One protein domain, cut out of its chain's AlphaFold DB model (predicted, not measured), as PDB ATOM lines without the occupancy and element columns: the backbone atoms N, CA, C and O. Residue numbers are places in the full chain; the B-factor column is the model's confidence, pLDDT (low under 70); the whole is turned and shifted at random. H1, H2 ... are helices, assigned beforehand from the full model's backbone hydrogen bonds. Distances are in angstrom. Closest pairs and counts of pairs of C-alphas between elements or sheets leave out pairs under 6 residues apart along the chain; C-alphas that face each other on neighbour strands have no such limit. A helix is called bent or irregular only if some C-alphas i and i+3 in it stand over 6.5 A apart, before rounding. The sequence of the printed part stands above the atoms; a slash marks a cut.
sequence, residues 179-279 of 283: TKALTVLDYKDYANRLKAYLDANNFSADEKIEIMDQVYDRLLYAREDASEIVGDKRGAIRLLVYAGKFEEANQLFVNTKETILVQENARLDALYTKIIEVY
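What this domain is: This is residues 179 to 279 of the 283 residues of an uncharacterized protein of Exiguobacterium sp. Helios (UniProt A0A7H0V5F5). Look for a long, slender rod: a helical hairpin in which the long helix H2 and the bent helix H3 run side by side in opposite ways, with the shorter H1 packed along the pair at the end away from their turn. There H1, H2 and the second arm of H3, H3b, form a three-helix bundle, up and down, each running against the one before it in the chain; toward the turn at residues 243 to 245 the hairpin of H2 and the first arm, H3a, goes on without H1. The printed part has 101 residues with three named helices, in the order H1, H2, H3, and no named strand, and its class is all helix. The whole is loose, with a radius of gyration of the C-alphas of 17.5 A, and spans 58 by 19 by 17 A.

Where its parts are: Find C-alpha 205 at (5.948, 4.661, -15.627); from there H2, residues 205 to 242, runs 51.4 A to C-alpha 242 at (34.840, -34.041, 1.845), with a kink of 33 degrees near residue 228. Next look at H3, residues 246 to 279, which by its hydrogen bonds was assigned as one helix but is bent: C-alphas 258 and 261 are 6.6 A apart. Its arm H3a covers residues 246 to 258, 17.6 A long, and its arm H3b covers residues 261 to 279, 27.7 A long, ending with C-alpha 279 at (4.208, 0.920, -1.213). Go back along the chain to find H1, residues 188 to 200, 18.3 A long.

How they stand to each other: Start at H2, which touches H3b at a shallow tilt of 7 degrees, opposite ways; their closest C-alphas, those of Ala 226 and Glu 264, are 6.0 A apart. With residues 230 to 241 alone, H2 touches H3a, its hairpin partner, at a shallow tilt of 27 degrees; the closest C-alphas, those of Ile 237 and Ala 249, are 5.0 A apart. With residues 208 to 216 alone, H2 touches H1, also a hairpin, at a shallow tilt of 10 degrees; the closest C-alphas, those of Leu 198 and Lys 208, are 6.5 A apart. H1, with residues 190 to 194 alone, touches residues 272 to 279 of H3b, the same way at a shallow tilt of 17 degrees; the C-alphas of Leu 194 and Ile 276, the closest, are 6.0 A apart. H1 and H3a are apart. In H1, H2 and H3a every backbone O i to N i+4 pair is within hydrogen-bond range, and in H3b 13 of 15 are.

The domain as a whole: The two C-alphas farthest apart, those of Asn 202 and Gly 244, are 58.8 A apart. The printed part has no cut, and the links H1 to H2 and H2 to H3 are both tight. The mean pLDDT of the printed part is 92.4, and no printed residue is under 70.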
ATOM      1  N   THR A 179      22.184 -28.389  -1.894       89.31
ATOM      2  CA  THR A 179      21.886 -27.139  -2.606       89.31
ATOM      3  C   THR A 179      20.391 -26.845  -2.592       89.31
ATOM      4  O   THR A 179      19.995 -25.747  -2.215       89.31
ATOM      5  N   LYS A 180      19.554 -27.825  -2.960       91.12
ATOM      6  CA  LYS A 180      18.099 -27.626  -3.005       91.12
ATOM      7  C   LYS A 180      17.514 -27.432  -1.609       91.12
ATOM      8  O   LYS A 180      16.732 -26.514  -1.406       91.12
ATOM      9  N   ALA A 181      17.912 -28.276  -0.660       90.75
ATOM     10  CA  ALA A 181      17.352 -28.260   0.683       90.75
ATOM     11  C   ALA A 181      17.761 -27.028   1.494       90.75
ATOM     12  O   ALA A 181      17.033 -26.678   2.406       90.75
ATOM     13  N   LEU A 182      18.888 -26.376   1.174       93.19
ATOM     14  CA  LEU A 182      19.391 -25.178   1.860       93.19
ATOM     15  C   LEU A 182      19.315 -23.924   0.974       93.19
ATOM     16  O   LEU A 182      20.229 -23.094   0.954       93.19
ATOM     17  N   THR A 183      18.239 -23.814   0.193       92.50
ATOM     18  CA  THR A 183      17.934 -22.625  -0.610       92.50
ATOM     19  C   THR A 183      17.051 -21.671   0.190       92.50
ATOM     20  O   THR A 183      15.959 -22.041   0.618       92.50
ATOM     21  N   VAL A 184      17.533 -20.442   0.385       93.00
ATOM     22  CA  VAL A 184      16.767 -19.356   1.017       93.00
ATOM     23  C   VAL A 184      15.643 -18.867   0.105       93.00
ATOM     24  O   VAL A 184      15.756 -18.962  -1.122       93.00
ATOM     25  N   LEU A 185      14.585 -18.328   0.712       93.38
ATOM     26  CA  LEU A 185      13.406 -17.789   0.036       93.38
ATOM     27  C   LEU A 185      13.792 -16.818  -1.095       93.38
ATOM     28  O   LEU A 185      14.664 -15.961  -0.932       93.38
ATOM     29  N   ASP A 186      13.166 -16.974  -2.265       93.12
ATOM     30  CA  ASP A 186      13.349 -16.052  -3.390       93.12
ATOM     31  C   ASP A 186      12.465 -14.814  -3.181       93.12
ATOM     32  O   ASP A 186      11.320 -14.911  -2.741       93.12
ATOM     33  N   TYR A 187      12.990 -13.638  -3.509       92.56
ATOM     34  CA  TYR A 187      12.250 -12.386  -3.407       92.56
ATOM     35  C   TYR A 187      11.365 -12.105  -4.626       92.56
ATOM     36  O   TYR A 187      10.516 -11.211  -4.571       92.56
ATOM     37  N   LYS A 188      11.561 -12.825  -5.741       93.75
ATOM     38  CA  LYS A 188      10.872 -12.550  -7.015       93.75
ATOM     39  C   LYS A 188       9.356 -12.508  -6.889       93.75
ATOM     40  O   LYS A 188       8.733 -11.641  -7.494       93.75
ATOM     41  N   ASP A 189       8.766 -13.387  -6.088       93.31
ATOM     42  CA  ASP A 189       7.312 -13.425  -5.919       93.31
ATOM     43  C   ASP A 189       6.783 -12.157  -5.231       93.31
ATOM     44  O   ASP A 189       5.744 -11.626  -5.621       93.31
ATOM     45  N   TYR A 190       7.531 -11.595  -4.278       95.56
ATOM     46  CA  TYR A 190       7.180 -10.340  -3.601       95.56
ATOM     47  C   TYR A 190       7.337  -9.143  -4.531       95.56
ATOM     48  O   TYR A 190       6.453  -8.290  -4.594       95.56
ATOM     49  N   ALA A 191       8.417  -9.111  -5.312       94.50
ATOM     50  CA  ALA A 191       8.609  -8.087  -6.329       94.50
ATOM     51  C   ALA A 191       7.497  -8.125  -7.394       94.50
ATOM     52  O   ALA A 191       6.954  -7.086  -7.762       94.50
ATOM     53  N   ASN A 192       7.094  -9.319  -7.837       95.25
ATOM     54  CA  ASN A 192       5.989  -9.490  -8.779       95.25
ATOM     55  C   ASN A 192       4.648  -9.034  -8.186       95.25
ATOM     56  O   ASN A 192       3.873  -8.376  -8.880       95.25
ATOM     57  N   ARG A 193       4.382  -9.335  -6.907       94.81
ATOM     58  CA  ARG A 193       3.191  -8.844  -6.190       94.81
ATOM     59  C   ARG A 193       3.150  -7.319  -6.141       94.81
ATOM     60  O   ARG A 193       2.107  -6.739  -6.436       94.81
ATOM     61  N   LEU A 194       4.272  -6.674  -5.814       94.94
ATOM     62  CA  LEU A 194       4.358  -5.216  -5.818       94.94
ATOM     63  C   LEU A 194       4.145  -4.654  -7.224       94.94
ATOM     64  O   LEU A 194       3.324  -3.761  -7.399       94.94
ATOM     65  N   LYS A 195       4.825  -5.205  -8.233       94.31
ATOM     66  CA  LYS A 195       4.674  -4.771  -9.624       94.31
ATOM     67  C   LYS A 195       3.212  -4.816 -10.073       94.31
ATOM     68  O   LYS A 195       2.709  -3.827 -10.593       94.31
ATOM     69  N   ALA A 196       2.518  -5.923  -9.803       94.38
ATOM     70  CA  ALA A 196       1.099  -6.068 -10.123       94.38
ATOM     71  C   ALA A 196       0.227  -5.021  -9.408       94.38
ATOM     72  O   ALA A 196      -0.693  -4.472 -10.012       94.38
ATOM     73  N   TYR A 197       0.529  -4.703  -8.145       94.25
ATOM     74  CA  TYR A 197      -0.158  -3.636  -7.417       94.25
ATOM     75  C   TYR A 197       0.078  -2.262  -8.056       94.25
ATOM     76  O   TYR A 197      -0.880  -1.524  -8.284       94.25
ATOM     77  N   LEU A 198       1.330  -1.918  -8.370       92.62
ATOM     78  CA  LEU A 198       1.667  -0.633  -8.986       92.62
ATOM     79  C   LEU A 198       1.024  -0.493 -10.371       92.62
ATOM     80  O   LEU A 198       0.545   0.583 -10.730       92.62
ATOM     81  N   ASP A 199       0.964  -1.586 -11.136       91.50
ATOM     82  CA  ASP A 199       0.289  -1.633 -12.433       91.50
ATOM     83  C   ASP A 199      -1.219  -1.388 -12.332       91.50
ATOM     84  O   ASP A 199      -1.785  -0.749 -13.218       91.50
ATOM     85  N   ALA A 200      -1.852  -1.816 -11.239       91.75
ATOM     86  CA  ALA A 200      -3.283  -1.650 -11.005       91.75
ATOM     87  C   ALA A 200      -3.693  -0.287 -10.402       91.75
ATOM     88  O   ALA A 200      -4.877   0.034 -10.421       91.75
ATOM     89  N   ASN A 201      -2.759   0.513  -9.864       87.69
ATOM     90  CA  ASN A 201      -3.075   1.690  -9.031       87.69
ATOM     91  C   ASN A 201      -2.599   3.046  -9.603       87.69
ATOM     92  O   ASN A 201      -2.176   3.918  -8.853       87.69
ATOM     93  N   ASN A 202      -2.697   3.262 -10.920       85.00
ATOM     94  CA  ASN A 202      -2.461   4.563 -11.587       85.00
ATOM     95  C   ASN A 202      -1.088   5.234 -11.340       85.00
ATOM     96  O   ASN A 202      -0.949   6.434 -11.575       85.00
ATOM     97  N   PHE A 203      -0.063   4.486 -10.927       87.88
ATOM     98  CA  PHE A 203       1.310   4.997 -10.865       87.88
ATOM     99  C   PHE A 203       1.838   5.313 -12.272       87.88
ATOM    100  O   PHE A 203       1.556   4.581 -13.230       87.88
ATOM    101  N   SER A 204       2.645   6.369 -12.401       90.94
ATOM    102  CA  SER A 204       3.342   6.673 -13.655       90.94
ATOM    103  C   SER A 204       4.431   5.636 -13.967       90.94
ATOM    104  O   SER A 204       4.856   4.863 -13.106       90.94
ATOM    105  N   ALA A 205       4.892   5.590 -15.221       90.38
ATOM    106  CA  ALA A 205       5.948   4.661 -15.627       90.38
ATOM    107  C   ALA A 205       7.265   4.901 -14.866       90.38
ATOM    108  O   ALA A 205       7.901   3.938 -14.441       90.38
ATOM    109  N   ASP A 206       7.627   6.166 -14.645       91.62
ATOM    110  CA  ASP A 206       8.865   6.540 -13.956       91.62
ATOM    111  C   ASP A 206       8.796   6.203 -12.458       91.62
ATOM    112  O   ASP A 206       9.724   5.598 -11.922       91.62
ATOM    113  N   GLU A 207       7.659   6.470 -11.799       88.62
ATOM    114  CA  GLU A 207       7.444   6.095 -10.390       88.62
ATOM    115  C   GLU A 207       7.490   4.577 -10.186       88.62
ATOM    116  O   GLU A 207       8.037   4.097  -9.193       88.62
ATOM    117  N   LYS A 208       6.940   3.796 -11.126       90.12
ATOM    118  CA  LYS A 208       7.015   2.328 -11.074       90.12
ATOM    119  C   LYS A 208       8.456   1.841 -11.109       90.12
ATOM    120  O   LYS A 208       8.799   0.949 -10.339       90.12
ATOM    121  N   ILE A 209       9.274   2.396 -12.003       91.50
ATOM    122  CA  ILE A 209      10.685   2.020 -12.135       91.50
ATOM    123  C   ILE A 209      11.429   2.369 -10.848       91.50
ATOM    124  O   ILE A 209      12.056   1.492 -10.262       91.50
ATOM    125  N   GLU A 210      11.277   3.598 -10.353       92.06
ATOM    126  CA  GLU A 210      11.967   4.047  -9.142       92.06
ATOM    127  C   GLU A 210      11.599   3.197  -7.913       92.06
ATOM    128  O   GLU A 210      12.479   2.752  -7.171       92.06
ATOM    129  N   ILE A 211      10.307   2.920  -7.709       92.31
ATOM    130  CA  ILE A 211       9.841   2.088  -6.592       92.31
ATOM    131  C   ILE A 211      10.366   0.658  -6.726       92.31
ATOM    132  O   ILE A 211      10.833   0.080  -5.741       92.31
ATOM    133  N   MET A 212      10.284   0.069  -7.922       94.69
ATOM    134  CA  MET A 212      10.740  -1.300  -8.143       94.69
ATOM    135  C   MET A 212      12.248  -1.430  -7.940       94.69
ATOM    136  O   MET A 212      12.656  -2.386  -7.288       94.69
ATOM    137  N   ASP A 213      13.056  -0.478  -8.409       92.94
ATOM    138  CA  ASP A 213      14.511  -0.482  -8.212       92.94
ATOM    139  C   ASP A 213      14.867  -0.412  -6.718       92.94
ATOM    140  O   ASP A 213      15.585  -1.272  -6.203       92.94
ATOM    141  N   GLN A 214      14.271   0.532  -5.977       90.44
ATOM    142  CA  GLN A 214      14.477   0.654  -4.528       90.44
ATOM    143  C   GLN A 214      14.063  -0.612  -3.766       90.44
ATOM    144  O   GLN A 214      14.709  -1.012  -2.792       90.44
ATOM    145  N   VAL A 215      12.960  -1.242  -4.170       93.94
ATOM    146  CA  VAL A 215      12.467  -2.466  -3.535       93.94
ATOM    147  C   VAL A 215      13.342  -3.660  -3.889       93.94
ATOM    148  O   VAL A 215      13.667  -4.433  -2.990       93.94
ATOM    149  N   TYR A 216      13.769  -3.802  -5.144       93.06
ATOM    150  CA  TYR A 216      14.661  -4.881  -5.558       93.06
ATOM    151  C   TYR A 216      15.963  -4.875  -4.773       93.06
ATOM    152  O   TYR A 216      16.337  -5.925  -4.253       93.06
ATOM    153  N   ASP A 217      16.595  -3.713  -4.611       91.38
ATOM    154  CA  ASP A 217      17.824  -3.593  -3.827       91.38
ATOM    155  C   ASP A 217      17.605  -4.054  -2.382       91.38
ATOM    156  O   ASP A 217      18.345  -4.884  -1.856       91.38
ATOM    157  N   ARG A 218      16.532  -3.589  -1.733       92.69
ATOM    158  CA  ARG A 218      16.228  -3.955  -0.339       92.69
ATOM    159  C   ARG A 218      15.900  -5.438  -0.171       92.69
ATOM    160  O   ARG A 218      16.309  -6.045   0.818       92.69
ATOM    161  N   LEU A 219      15.156  -6.013  -1.113       93.12
ATOM    162  CA  LEU A 219      14.836  -7.438  -1.138       93.12
ATOM    163  C   LEU A 219      16.094  -8.291  -1.369       93.12
ATOM    164  O   LEU A 219      16.260  -9.334  -0.729       93.12
ATOM    165  N   LEU A 220      16.986  -7.838  -2.252       92.00
ATOM    166  CA  LEU A 220      18.255  -8.494  -2.539       92.00
ATOM    167  C   LEU A 220      19.169  -8.481  -1.313       92.00
ATOM    168  O   LEU A 220      19.592  -9.553  -0.893       92.00
ATOM    169  N   TYR A 221      19.395  -7.321  -0.688       90.44
ATOM    170  CA  TYR A 221      20.234  -7.222   0.512       90.44
ATOM    171  C   TYR A 221      19.728  -8.118   1.644       90.44
ATOM    172  O   TYR A 221      20.486  -8.895   2.217       90.44
ATOM    173  N   ALA A 222      18.417  -8.106   1.898       90.38
ATOM    174  CA  ALA A 222      17.812  -8.999   2.881       90.38
ATOM    175  C   ALA A 222      18.093 -10.484   2.578       90.38
ATOM    176  O   ALA A 222      18.356 -11.267   3.496       90.38
ATOM    177  N   ARG A 223      18.060 -10.870   1.294       90.44
ATOM    178  CA  ARG A 223      18.388 -12.231   0.847       90.44
ATOM    179  C   ARG A 223      19.859 -12.572   1.051       90.44
ATOM    180  O   ARG A 223      20.165 -13.713   1.393       90.44
ATOM    181  N   GLU A 224      20.753 -11.630   0.772       89.56
ATOM    182  CA  GLU A 224      22.198 -11.813   0.905       89.56
ATOM    183  C   GLU A 224      22.577 -12.103   2.357       89.56
ATOM    184  O   GLU A 224      23.241 -13.113   2.594       89.56
ATOM    185  N   ASP A 225      22.031 -11.349   3.315       86.69
ATOM    186  CA  ASP A 225      22.242 -11.576   4.753       86.69
ATOM    187  C   ASP A 225      21.846 -13.004   5.175       86.69
ATOM    188  O   ASP A 225      22.600 -13.729   5.827       86.69
ATOM    189  N   ALA A 226      20.656 -13.457   4.765       84.44
ATOM    190  CA  ALA A 226      20.198 -14.819   5.059       84.44
ATOM    191  C   ALA A 226      21.051 -15.880   4.339       84.44
ATOM    192  O   ALA A 226      21.319 -16.965   4.867       84.44
ATOM    193  N   SER A 227      21.488 -15.581   3.112       85.50
ATOM    194  CA  SER A 227      22.329 -16.471   2.316       85.50
ATOM    195  C   SER A 227      23.743 -16.597   2.876       85.50
ATOM    196  O   SER A 227      24.357 -17.641   2.648       85.50
ATOM    197  N   GLU A 228      24.260 -15.596   3.588       89.12
ATOM    198  CA  GLU A 228      25.540 -15.669   4.297       89.12
ATOM    199  C   GLU A 228      25.456 -16.700   5.430       89.12
ATOM    200  O   GLU A 228      26.192 -17.688   5.424       89.12
ATOM    201  N   ILE A 229      24.451 -16.578   6.303       86.06
ATOM    202  CA  ILE A 229      24.233 -17.496   7.436       86.06
ATOM    203  C   ILE A 229      24.052 -18.944   6.954       86.06
ATOM    204  O   ILE A 229      24.713 -19.870   7.434       86.06
ATOM    205  N   VAL A 230      23.170 -19.165   5.973       89.00
ATOM    206  CA  VAL A 230      22.943 -20.503   5.395       89.00
ATOM    207  C   VAL A 230      24.144 -20.947   4.545       89.00
ATOM    208  O   VAL A 230      24.442 -22.139   4.438       89.00
ATOM    209  N   GLY A 231      24.863 -20.004   3.936       86.62
ATOM    210  CA  GLY A 231      26.105 -20.200   3.185       86.62
ATOM    211  C   GLY A 231      27.206 -20.824   4.027       86.62
ATOM    212  O   GLY A 231      27.759 -21.850   3.628       86.62
ATOM    213  N   ASP A 232      27.440 -20.288   5.218       89.31
ATOM    214  CA  ASP A 232      28.434 -20.806   6.155       89.31
ATOM    215  C   ASP A 232      28.132 -22.246   6.566       89.31
ATOM    216  O   ASP A 232      29.014 -23.111   6.561       89.31
ATOM    217  N   LYS A 233      26.859 -22.549   6.854       92.06
ATOM    218  CA  LYS A 233      26.439 -23.919   7.184       92.06
ATOM    219  C   LYS A 233      26.606 -24.861   5.995       92.06
ATOM    220  O   LYS A 233      27.157 -25.945   6.165       92.06
ATOM    221  N   ARG A 234      26.225 -24.440   4.780       89.94
ATOM    222  CA  ARG A 234      26.479 -25.203   3.540       89.94
ATOM    223  C   ARG A 234      27.970 -25.489   3.353       89.94
ATOM    224  O   ARG A 234      28.325 -26.612   2.997       89.94
ATOM    225  N   GLY A 235      28.832 -24.504   3.601       88.12
ATOM    226  CA  GLY A 235      30.286 -24.651   3.543       88.12
ATOM    227  C   GLY A 235      30.805 -25.678   4.548       88.12
ATOM    228  O   GLY A 235      31.514 -26.609   4.166       88.12
ATOM    229  N   ALA A 236      30.389 -25.568   5.812       90.06
ATOM    230  CA  ALA A 236      30.767 -26.502   6.870       90.06
ATOM    231  C   ALA A 236      30.314 -27.943   6.576       90.06
ATOM    232  O   ALA A 236      31.110 -28.873   6.710       90.06
ATOM    233  N   ILE A 237      29.077 -28.132   6.099       92.75
ATOM    234  CA  ILE A 237      28.563 -29.447   5.680       92.75
ATOM    235  C   ILE A 237      29.445 -30.023   4.568       92.75
ATOM    236  O   ILE A 237      29.901 -31.156   4.680       92.75
ATOM    237  N   ARG A 238      29.746 -29.245   3.519       92.06
ATOM    238  CA  ARG A 238      30.597 -29.705   2.408       92.06
ATOM    239  C   ARG A 238      31.986 -30.127   2.879       92.06
ATOM    240  O   ARG A 238      32.462 -31.168   2.448       92.06
ATOM    241  N   LEU A 239      32.609 -29.375   3.788       90.62
ATOM    242  CA  LEU A 239      33.913 -29.737   4.353       90.62
ATOM    243  C   LEU A 239      33.864 -31.063   5.126       90.62
ATOM    244  O   LEU A 239      34.761 -31.891   4.967       90.62
ATOM    245  N   LEU A 240      32.811 -31.296   5.917       90.88
ATOM    246  CA  LEU A 240      32.602 -32.571   6.614       90.88
ATOM    247  C   LEU A 240      32.370 -33.726   5.627       90.88
ATOM    248  O   LEU A 240      32.947 -34.801   5.796       90.88
ATOM    249  N   VAL A 241      31.598 -33.491   4.562       92.25
ATOM    250  CA  VAL A 241      31.385 -34.465   3.479       92.25
ATOM    251  C   VAL A 241      32.698 -34.798   2.773       92.25
ATOM    252  O   VAL A 241      33.009 -35.971   2.585       92.25
ATOM    253  N   TYR A 242      33.521 -33.801   2.436       89.81
ATOM    254  CA  TYR A 242      34.840 -34.041   1.845       89.81
ATOM    255  C   TYR A 242      35.732 -34.866   2.781       89.81
ATOM    256  O   TYR A 242      36.424 -35.780   2.338       89.81
ATOM    257  N   ALA A 243      35.645 -34.629   4.090       86.31
ATOM    258  CA  ALA A 243      36.327 -35.423   5.106       86.31
ATOM    259  C   ALA A 243      35.752 -36.838   5.328       86.31
ATOM    260  O   ALA A 243      36.292 -37.577   6.147       86.31
ATOM    261  N   GLY A 244      34.681 -37.233   4.628       86.44
ATOM    262  CA  GLY A 244      34.026 -38.536   4.798       86.44
ATOM    263  C   GLY A 244      33.238 -38.674   6.106       86.44
ATOM    264  O   GLY A 244      32.790 -39.766   6.449       86.44
ATOM    265  N   LYS A 245      33.041 -37.578   6.846       91.50
ATOM    266  CA  LYS A 245      32.311 -37.530   8.120       91.50
ATOM    267  C   LYS A 245      30.810 -37.384   7.868       91.50
ATOM    268  O   LYS A 245      30.211 -36.365   8.199       91.50
ATOM    269  N   PHE A 246      30.210 -38.383   7.219       93.94
ATOM    270  CA  PHE A 246      28.837 -38.282   6.706       93.94
ATOM    271  C   PHE A 246      27.793 -38.126   7.806       93.94
ATOM    272  O   PHE A 246      26.878 -37.330   7.637       93.94
ATOM    273  N   GLU A 247      27.959 -38.789   8.949       95.31
ATOM    274  CA  GLU A 247      27.003 -38.652  10.053       95.31
ATOM    275  C   GLU A 247      27.060 -37.269  10.709       95.31
ATOM    276  O   GLU A 247      26.025 -36.645  10.933       95.31
ATOM    277  N   GLU A 248      28.265 -36.732  10.931       95.94
ATOM    278  CA  GLU A 248      28.441 -35.359  11.428       95.94
ATOM    279  C   GLU A 248      27.874 -34.339  10.425       95.94
ATOM    280  O   GLU A 248      27.181 -33.391  10.803       95.94
ATOM    281  N   ALA A 249      28.131 -34.553   9.128       95.69
ATOM    282  CA  ALA A 249      27.591 -33.723   8.058       95.69
ATOM    283  C   ALA A 249      26.060 -33.793   8.000       95.69
ATOM    284  O   ALA A 249      25.416 -32.760   7.828       95.69
ATOM    285  N   ASN A 250      25.480 -34.982   8.170       97.56
ATOM    286  CA  ASN A 250      24.040 -35.199   8.159       97.56
ATOM    287  C   ASN A 250      23.371 -34.540   9.366       97.56
ATOM    288  O   ASN A 250      22.375 -33.845   9.203       97.56
ATOM    289  N   GLN A 251      23.945 -34.666  10.562       97.50
ATOM    290  CA  GLN A 251      23.414 -34.010  11.755       97.50
ATOM    291  C   GLN A 251      23.371 -32.483  11.584       97.50
ATOM    292  O   GLN A 251      22.355 -31.845  11.876       97.50
ATOM    293  N   LEU A 252      24.442 -31.892  11.041       96.75
ATOM    294  CA  LEU A 252      24.470 -30.464  10.725       96.75
ATOM    295  C   LEU A 252      23.493 -30.107   9.596       96.75
ATOM    296  O   LEU A 252      22.828 -29.073   9.671       96.75
ATOM    297  N   PHE A 253      23.391 -30.943   8.566       97.44
ATOM    298  CA  PHE A 253      22.481 -30.752   7.443       97.44
ATOM    299  C   PHE A 253      21.016 -30.749   7.888       97.44
ATOM    300  O   PHE A 253      20.298 -29.803   7.571       97.44
ATOM    301  N   VAL A 254      20.599 -31.741   8.676       97.06
ATOM    302  CA  VAL A 254      19.247 -31.855   9.237       97.06
ATOM    303  C   VAL A 254      18.928 -30.645  10.107       97.06
ATOM    304  O   VAL A 254      17.944 -29.964   9.838       97.06
ATOM    305  N   ASN A 255      19.799 -30.288  11.058       96.38
ATOM    306  CA  ASN A 255      19.581 -29.111  11.902       96.38
ATOM    307  C   ASN A 255      19.510 -27.806  11.088       96.38
ATOM    308  O   ASN A 255      18.694 -26.927  11.359       96.38
ATOM    309  N   THR A 256      20.355 -27.664  10.063       95.00
ATOM    310  CA  THR A 256      20.332 -26.469   9.210       95.00
ATOM    311  C   THR A 256      19.036 -26.401   8.408       95.00
ATOM    312  O   THR A 256      18.425 -25.340   8.334       95.00
ATOM    313  N   LYS A 257      18.599 -27.523   7.837       95.94
ATOM    314  CA  LYS A 257      17.387 -27.628   7.019       95.94
ATOM    315  C   LYS A 257      16.115 -27.415   7.848       95.94
ATOM    316  O   LYS A 257      15.220 -26.712   7.399       95.94
ATOM    317  N   GLU A 258      16.034 -28.018   9.031       95.19
ATOM    318  CA  GLU A 258      14.803 -28.077   9.837       95.19
ATOM    319  C   GLU A 258      14.674 -26.923  10.832       95.19
ATOM    320  O   GLU A 258      13.560 -26.578  11.214       95.19
ATOM    321  N   THR A 259      15.786 -26.280  11.198       93.81
ATOM    322  CA  THR A 259      15.781 -25.176  12.167       93.81
ATOM    323  C   THR A 259      16.227 -23.871  11.522       93.81
ATOM    324  O   THR A 259      15.441 -22.933  11.410       93.81
ATOM    325  N   ILE A 260      17.483 -23.803  11.071       92.19
ATOM    326  CA  ILE A 260      18.112 -22.535  10.662       92.19
ATOM    327  C   ILE A 260      17.421 -21.964   9.424       92.19
ATOM    328  O   ILE A 260      17.027 -20.804   9.410       92.19
ATOM    329  N   LEU A 261      17.236 -22.784   8.391       95.00
ATOM    330  CA  LEU A 261      16.608 -22.349   7.152       95.00
ATOM    331  C   LEU A 261      15.146 -21.955   7.364       95.00
ATOM    332  O   LEU A 261      14.695 -20.979   6.778       95.00
ATOM    333  N   VAL A 262      14.413 -22.700   8.195       95.44
ATOM    334  CA  VAL A 262      13.015 -22.385   8.520       95.44
ATOM    335  C   VAL A 262      12.926 -21.014   9.189       95.44
ATOM    336  O   VAL A 262      12.111 -20.190   8.783       95.44
ATOM    337  N   GLN A 263      13.799 -20.742  10.163       95.00
ATOM    338  CA  GLN A 263      13.860 -19.454  10.855       95.00
ATOM    339  C   GLN A 263      14.253 -18.310   9.915       95.00
ATOM    340  O   GLN A 263      13.573 -17.284   9.888       95.00
ATOM    341  N   GLU A 264      15.297 -18.492   9.103       94.75
ATOM    342  CA  GLU A 264      15.726 -17.469   8.144       94.75
ATOM    343  C   GLU A 264      14.664 -17.210   7.073       94.75
ATOM    344  O   GLU A 264      14.405 -16.058   6.743       94.75
ATOM    345  N   ASN A 265      13.981 -18.243   6.574       95.81
ATOM    346  CA  ASN A 265      12.907 -18.062   5.599       95.81
ATOM    347  C   ASN A 265      11.678 -17.377   6.208       95.81
ATOM    348  O   ASN A 265      11.088 -16.533   5.543       95.81
ATOM    349  N   ALA A 266      11.317 -17.672   7.461       95.81
ATOM    350  CA  ALA A 266      10.246 -16.954   8.155       95.81
ATOM    351  C   ALA A 266      10.605 -15.472   8.373       95.81
ATOM    352  O   ALA A 266       9.772 -14.584   8.187       95.81
ATOM    353  N   ARG A 267      11.868 -15.188   8.718       95.31
ATOM    354  CA  ARG A 267      12.385 -13.818   8.831       95.31
ATOM    355  C   ARG A 267      12.355 -13.095   7.482       95.31
ATOM    356  O   ARG A 267      11.940 -11.937   7.433       95.31
ATOM    357  N   LEU A 268      12.783 -13.762   6.408       96.00
ATOM    358  CA  LEU A 268      12.760 -13.222   5.048       96.00
ATOM    359  C   LEU A 268      11.340 -12.933   4.578       96.00
ATOM    360  O   LEU A 268      11.099 -11.837   4.092       96.00
ATOM    361  N   ASP A 269      10.402 -13.862   4.763       96.81
ATOM    362  CA  ASP A 269       8.994 -13.677   4.397       96.81
ATOM    363  C   ASP A 269       8.394 -12.433   5.074       96.81
ATOM    364  O   ASP A 269       7.845 -11.549   4.407       96.81
ATOM    365  N   ALA A 270       8.587 -12.301   6.390       95.94
ATOM    366  CA  ALA A 270       8.129 -11.137   7.144       95.94
ATOM    367  C   ALA A 270       8.785  -9.834   6.657       95.94
ATOM    368  O   ALA A 270       8.122  -8.800   6.534       95.94
ATOM    369  N   LEU A 271      10.087  -9.866   6.359       95.56
ATOM    370  CA  LEU A 271      10.824  -8.695   5.893       95.56
ATOM    371  C   LEU A 271      10.421  -8.287   4.472       95.56
ATOM    372  O   LEU A 271      10.194  -7.105   4.226       95.56
ATOM    373  N   TYR A 272      10.291  -9.242   3.553       96.69
ATOM    374  CA  TYR A 272       9.848  -9.001   2.184       96.69
ATOM    375  C   TYR A 272       8.436  -8.433   2.150       96.69
ATOM    376  O   TYR A 272       8.207  -7.423   1.485       96.69
ATOM    377  N   THR A 273       7.525  -9.017   2.931       95.12
ATOM    378  CA  THR A 273       6.163  -8.504   3.114       95.12
ATOM    379  C   THR A 273       6.191  -7.058   3.600       95.12
ATOM    380  O   THR A 273       5.636  -6.177   2.947       95.12
ATOM    381  N   LYS A 274       6.950  -6.769   4.663       94.44
ATOM    382  CA  LYS A 274       7.088  -5.408   5.194       94.44
ATOM    383  C   LYS A 274       7.679  -4.422   4.180       94.44
ATOM    384  O   LYS A 274       7.279  -3.262   4.158       94.44
ATOM    385  N   ILE A 275       8.648  -4.845   3.363       92.94
ATOM    386  CA  ILE A 275       9.268  -3.991   2.336       92.94
ATOM    387  C   ILE A 275       8.232  -3.580   1.286       92.94
ATOM    388  O   ILE A 275       8.156  -2.395   0.959       92.94
ATOM    389  N   ILE A 276       7.434  -4.525   0.778       93.31
ATOM    390  CA  ILE A 276       6.449  -4.229  -0.272       93.31
ATOM    391  C   ILE A 276       5.217  -3.490   0.274       93.31
ATOM    392  O   ILE A 276       4.683  -2.611  -0.402       93.31
ATOM    393  N   GLU A 277       4.797  -3.767   1.513       91.06
ATOM    394  CA  GLU A 277       3.623  -3.143   2.145       91.06
ATOM    395  C   GLU A 277       3.734  -1.621   2.285       91.06
ATOM    396  O   GLU A 277       2.723  -0.923   2.190       91.06
ATOM    397  N   VAL A 278       4.954  -1.089   2.430       88.44
ATOM    398  CA  VAL A 278       5.223   0.364   2.452       88.44
ATOM    399  C   VAL A 278       4.681   1.071   1.205       88.44
ATOM    400  O   VAL A 278       4.283   2.233   1.274       88.44
ATOM    401  N   TYR A 279       4.654   0.376   0.067       87.25
ATOM    402  CA  TYR A 279       4.208   0.920  -1.213       87.25
ATOM    403  C   TYR A 279       2.792   0.460  -1.578       87.25
ATOM    404  O   TYR A 279       2.061   1.197  -2.232       87.25
TER     405      TYR A 279